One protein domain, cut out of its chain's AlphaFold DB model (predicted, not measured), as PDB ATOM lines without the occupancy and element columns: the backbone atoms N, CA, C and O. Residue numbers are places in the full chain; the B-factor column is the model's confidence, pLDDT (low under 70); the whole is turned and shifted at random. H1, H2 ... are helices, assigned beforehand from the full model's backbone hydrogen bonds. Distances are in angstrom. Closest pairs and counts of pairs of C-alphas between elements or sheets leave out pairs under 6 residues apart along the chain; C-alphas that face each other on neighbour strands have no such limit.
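AT A GLANCE: This is residues 18 to 58 of the 64 residues of the protein "Phage integrase family protein" of Acidisarcina polymorpha (UniProt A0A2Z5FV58). H3 and H2 cross nearly at right angles in a small head with short H1 close by; residues 46 to 58 stick out as a tail ending in short H4. The printed part has 41 residues with four named helices, H1 to H4 in chain order, and no named strand: all helix. It is only just loose, close to compact (radius of gyration of the C-alphas 11.2 A), spanning 30 by 22 by 14 A.

IN THESE COORDINATES: H3, residues 38 to 46, measures 12.3 A; H2, residues 26 to 33, 10.6 A. H1, residues 18 to 21, begins at C-alpha 18 (48.927, 25.687, -4.483). H4, residues 55 to 58, ends at C-alpha 58 (56.923, 46.563, -15.128).

HOW THE PARTS SIT: H3 touches H2, about perpendicular at 83 degrees; their closest C-alphas, Thr 41 and Gln 30, are 5.7 A apart. H1 is close to but not clearly touching H3, closest C-alphas His 20 and Pro 45, 6.9 A. H4 is apart from H3. Every O i to N i+4 pair is within hydrogen-bond range in H2; in H3 2 of 5 are, and 2 of 6 O i to N i+3 pairs.

THE WHOLE: The printed part has no cut and no long link. Residues 46 to 53, 55 and 58 have pLDDT under 70.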
ATOM      1  N   LEU A  18      48.648  26.950  -5.166       87.50
ATOM      2  CA  LEU A  18      48.927  25.687  -4.483       87.50
ATOM      3  C   LEU A  18      47.689  25.154  -3.758       87.50
ATOM      4  O   LEU A  18      47.390  23.967  -3.861       87.50
ATOM      5  N   CYS A  19      46.932  26.023  -3.084       90.69
ATOM      6  CA  CYS A  19      45.669  25.646  -2.458       90.69
ATOM      7  C   CYS A  19      44.649  25.174  -3.500       90.69
ATOM      8  O   CYS A  19      44.008  24.150  -3.294       90.69
ATOM      9  N   HIS A  20      44.519  25.871  -4.629       87.06
ATOM     10  CA  HIS A  20      43.608  25.486  -5.704       87.06
ATOM     11  C   HIS A  20      44.000  24.154  -6.359       87.06
ATOM     12  O   HIS A  20      43.144  23.296  -6.564       87.06
ATOM     13  N   ASP A  21      45.284  23.943  -6.652       86.81
ATOM     14  CA  ASP A  21      45.783  22.693  -7.240       86.81
ATOM     15  C   ASP A  21      45.601  21.506  -6.272       86.81
ATOM     16  O   ASP A  21      45.342  20.380  -6.702       86.81
ATOM     17  N   ALA A  22      45.633  21.769  -4.962       90.75
ATOM     18  CA  ALA A  22      45.284  20.817  -3.908       90.75
ATOM     19  C   ALA A  22      43.764  20.643  -3.688       90.75
ATOM     20  O   ALA A  22      43.368  19.958  -2.746       90.75
ATOM     21  N   ARG A  23      42.911  21.231  -4.542       88.38
ATOM     22  CA  ARG A  23      41.439  21.249  -4.412       88.38
ATOM     23  C   ARG A  23      40.938  21.870  -3.104       88.38
ATOM     24  O   ARG A  23      39.924  21.445  -2.561       88.38
ATOM     25  N   GLY A  24      41.652  22.863  -2.588       89.25
ATOM     26  CA  GLY A  24      41.185  23.673  -1.471       89.25
ATOM     27  C   GLY A  24      39.928  24.461  -1.843       89.25
ATOM     28  O   GLY A  24      39.770  24.902  -2.980       89.25
ATOM     29  N   GLU A  25      39.057  24.666  -0.861       91.81
ATOM     30  CA  GLU A  25      37.849  25.474  -1.019       91.81
ATOM     31  C   GLU A  25      38.197  26.964  -1.160       91.81
ATOM     32  O   GLU A  25      39.058  27.496  -0.449       91.81
ATOM     33  N   LEU A  26      37.505  27.667  -2.059       89.12
ATOM     34  CA  LEU A  26      37.739  29.095  -2.319       89.12
ATOM     35  C   LEU A  26      37.520  29.969  -1.075       89.12
ATOM     36  O   LEU A  26      38.234  30.949  -0.875       89.12
ATOM     37  N   GLU A  27      36.571  29.598  -0.223       91.56
ATOM     38  CA  GLU A  27      36.254  30.292   1.030       91.56
ATOM     39  C   GLU A  27      37.400  30.181   2.046       91.56
ATOM     40  O   GLU A  27      37.724  31.144   2.741       91.56
ATOM     41  N   GLN A  28      38.086  29.034   2.075       92.50
ATOM     42  CA  GLN A  28      39.272  28.840   2.912       92.50
ATOM     43  C   GLN A  28      40.450  29.669   2.394       92.50
ATOM     44  O   GLN A  28      41.171  30.285   3.180       92.50
ATOM     45  N   MET A  29      40.616  29.758   1.070       91.69
ATOM     46  CA  MET A  29      41.620  30.641   0.467       91.69
ATOM     47  C   MET A  29      41.316  32.119   0.730       91.69
ATOM     48  O   MET A  29      42.233  32.882   1.029       91.69
ATOM     49  N   GLN A  30      40.046  32.532   0.666       91.62
ATOM     50  CA  GLN A  30      39.625  33.893   1.004       91.62
ATOM     51  C   GLN A  30      40.009  34.238   2.446       91.62
ATOM     52  O   GLN A  30      40.608  35.290   2.683       91.62
ATOM     53  N   PHE A  31      39.683  33.350   3.390       92.25
ATOM     54  CA  PHE A  31      40.006  33.532   4.801       92.25
ATOM     55  C   PHE A  31      41.518  33.657   5.020       92.25
ATOM     56  O   PHE A  31      41.973  34.608   5.651       92.25
ATOM     57  N   LEU A  32      42.302  32.750   4.429       90.38
ATOM     58  CA  LEU A  32      43.762  32.722   4.551       90.38
ATOM     59  C   LEU A  32      44.439  34.007   4.046       90.38
ATOM     60  O   LEU A  32      45.467  34.415   4.580       90.38
ATOM     61  N   LEU A  33      43.872  34.640   3.019       87.50
ATOM     62  CA  LEU A  33      44.430  35.841   2.385       87.50
ATOM     63  C   LEU A  33      43.846  37.143   2.938       87.50
ATOM     64  O   LEU A  33      44.256  38.220   2.509       87.50
ATOM     65  N   GLY A  34      42.865  37.061   3.844       90.00
ATOM     66  CA  GLY A  34      42.157  38.232   4.356       90.00
ATOM     67  C   GLY A  34      41.394  38.992   3.267       90.00
ATOM     68  O   GLY A  34      41.251  40.213   3.337       90.00
ATOM     69  N   HIS A  35      40.933  38.297   2.225       90.69
ATOM     70  CA  HIS A  35      40.169  38.925   1.156       90.69
ATOM     71  C   HIS A  35      38.748  39.264   1.614       90.69
ATOM     72  O   HIS A  35      38.081  38.491   2.302       90.69
ATOM     73  N   VAL A  36      38.258  40.416   1.154       91.69
ATOM     74  CA  VAL A  36      36.912  40.912   1.473       91.69
ATOM     75  C   VAL A  36      35.789  40.051   0.877       91.69
ATOM     76  O   VAL A  36      34.676  40.063   1.391       91.69
ATOM     77  N   SER A  37      36.052  39.300  -0.198       90.44
ATOM     78  CA  SER A  37      35.051  38.425  -0.811       90.44
ATOM     79  C   SER A  37      35.661  37.235  -1.551       90.44
ATOM     80  O   SER A  37      36.816  37.251  -1.985       90.44
ATOM     81  N   VAL A  38      34.852  36.194  -1.753       87.94
ATOM     82  CA  VAL A  38      35.212  35.045  -2.598       87.94
ATOM     83  C   VAL A  38      35.499  35.489  -4.038       87.94
ATOM     84  O   VAL A  38      36.479  35.048  -4.631       87.94
ATOM     85  N   GLN A  39      34.741  36.457  -4.567       87.00
ATOM     86  CA  GLN A  39      34.924  36.991  -5.924       87.00
ATOM     87  C   GLN A  39      36.316  37.595  -6.165       87.00
ATOM     88  O   GLN A  39      36.840  37.505  -7.277       87.00
ATOM     89  N   THR A  40      36.941  38.230  -5.164       85.44
ATOM     90  CA  THR A  40      38.318  38.733  -5.324       85.44
ATOM     91  C   THR A  40      39.349  37.607  -5.280       85.44
ATOM     92  O   THR A  40      40.401  37.724  -5.907       85.44
ATOM     93  N   THR A  41      39.027  36.492  -4.621       87.12
ATOM     94  CA  THR A  41      39.853  35.277  -4.559       87.12
ATOM     95  C   THR A  41      39.780  34.476  -5.859       87.12
ATOM     96  O   THR A  41      40.818  34.076  -6.377       87.12
ATOM     97  N   GLU A  42      38.595  34.330  -6.461       84.75
ATOM     98  CA  GLU A  42      38.368  33.610  -7.731       84.75
ATOM     99  C   GLU A  42      39.171  34.160  -8.917       84.75
ATOM    100  O   GLU A  42      39.523  33.428  -9.849       84.75
ATOM    101  N   ARG A  43      39.527  35.448  -8.877       78.25
ATOM    102  CA  ARG A  43      40.344  36.078  -9.922       78.25
ATOM    103  C   ARG A  43      41.744  35.478 -10.025       78.25
ATOM    104  O   ARG A  43      42.322  35.520 -11.105       78.25
ATOM    105  N   TYR A  44      42.287  34.903  -8.954       73.94
ATOM    106  CA  TYR A  44      43.640  34.339  -8.927       73.94
ATOM    107  C   TYR A  44      43.774  32.986  -9.653       73.94
ATOM    108  O   TYR A  44      44.669  32.868 -10.496       73.94
ATOM    109  N   PRO A  45      42.924  31.966  -9.398       71.88
ATOM    110  CA  PRO A  45      42.958  30.732 -10.178       71.88
ATOM    111  C   PRO A  45      42.472  30.954 -11.616       71.88
ATOM    112  O   PRO A  45      43.061  30.384 -12.539       71.88
ATOM    113  N   GLY A  46      41.468  31.823 -11.816       67.31
ATOM    114  CA  GLY A  46      40.884  32.136 -13.126       67.31
ATOM    115  C   GLY A  46      41.757  33.007 -14.041       67.31
ATOM    116  O   GLY A  46      41.621  32.942 -15.264       67.31
ATOM    117  N   CYS A  47      42.691  33.797 -13.498       65.69
ATOM    118  CA  CYS A  47      43.621  34.576 -14.314       65.69
ATOM    119  C   CYS A  47      44.769  33.712 -14.846       65.69
ATOM    120  O   CYS A  47      45.595  33.191 -14.095       65.69
ATOM    121  N   LYS A  48      44.926  33.684 -16.176       59.09
ATOM    122  CA  LYS A  48      46.164  33.257 -16.854       59.09
ATOM    123  C   LYS A  48      47.271  34.318 -16.723       59.09
ATOM    124  O   LYS A  48      47.894  34.694 -17.715       59.09
ATOM    125  N   GLN A  49      47.511  34.857 -15.528       58.50
ATOM    126  CA  GLN A  49      48.671  35.721 -15.313       58.50
ATOM    127  C   GLN A  49      49.932  34.865 -15.194       58.50
ATOM    128  O   GLN A  49      49.953  33.827 -14.535       58.50
ATOM    129  N   ARG A  50      51.007  35.302 -15.856       60.50
ATOM    130  CA  ARG A  50      52.322  34.680 -15.707       60.50
ATOM    131  C   ARG A  50      52.853  35.039 -14.320       60.50
ATOM    132  O   ARG A  50      53.369  36.127 -14.135       60.50
ATOM    133  N   PHE A  51      52.760  34.125 -13.358       58.53
ATOM    134  CA  PHE A  51      53.213  34.349 -11.974       58.53
ATOM    135  C   PHE A  51      54.696  34.711 -11.842       58.53
ATOM    136  O   PHE A  51      55.086  35.337 -10.869       58.53
ATOM    137  N   ARG A  52      55.514  34.352 -12.838       61.66
ATOM    138  CA  ARG A  52      56.928  34.742 -12.912       61.66
ATOM    139  C   ARG A  52      57.152  36.207 -13.302       61.66
ATOM    140  O   ARG A  52      58.250  36.698 -13.091       61.66
ATOM    141  N   VAL A  53      56.185  36.827 -13.985       65.50
ATOM    142  CA  VAL A  53      56.248  38.211 -14.484       65.50
ATOM    143  C   VAL A  53      54.822  38.749 -14.535       65.50
ATOM    144  O   VAL A  53      54.113  38.594 -15.541       65.50
ATOM    145  N   ALA A  54      54.381  39.353 -13.443       70.06
ATOM    146  CA  ALA A  54      53.110  40.039 -13.421       70.06
ATOM    147  C   ALA A  54      53.174  41.316 -14.258       70.06
ATOM    148  O   ALA A  54      54.222  41.927 -14.467       70.06
ATOM    149  N   VAL A  55      52.020  41.728 -14.774       69.19
ATOM    150  CA  VAL A  55      51.922  42.905 -15.648       69.19
ATOM    151  C   VAL A  55      52.337  44.190 -14.930       69.19
ATOM    152  O   VAL A  55      52.885  45.089 -15.560       69.19
ATOM    153  N   ASN A  56      52.117  44.247 -13.616       70.88
ATOM    154  CA  ASN A  56      52.468  45.376 -12.769       70.88
ATOM    155  C   ASN A  56      53.933  45.370 -12.309       70.88
ATOM    156  O   ASN A  56      54.405  46.416 -11.884       70.88
ATOM    157  N   ASP A  57      54.680  44.270 -12.466       70.50
ATOM    158  CA  ASP A  57      56.122  44.235 -12.151       70.50
ATOM    159  C   ASP A  57      56.907  45.221 -13.037       70.50
ATOM    160  O   ASP A  57      57.978  45.701 -12.681       70.50
ATOM    161  N   ARG A  58      56.351  45.573 -14.204       68.62
ATOM    162  CA  ARG A  58      56.923  46.563 -15.128       68.62
ATOM    163  C   ARG A  58      56.703  48.013 -14.701       68.62
ATOM    164  O   ARG A  58      57.247  48.902 -15.345       68.62
TER     165      ARG A  58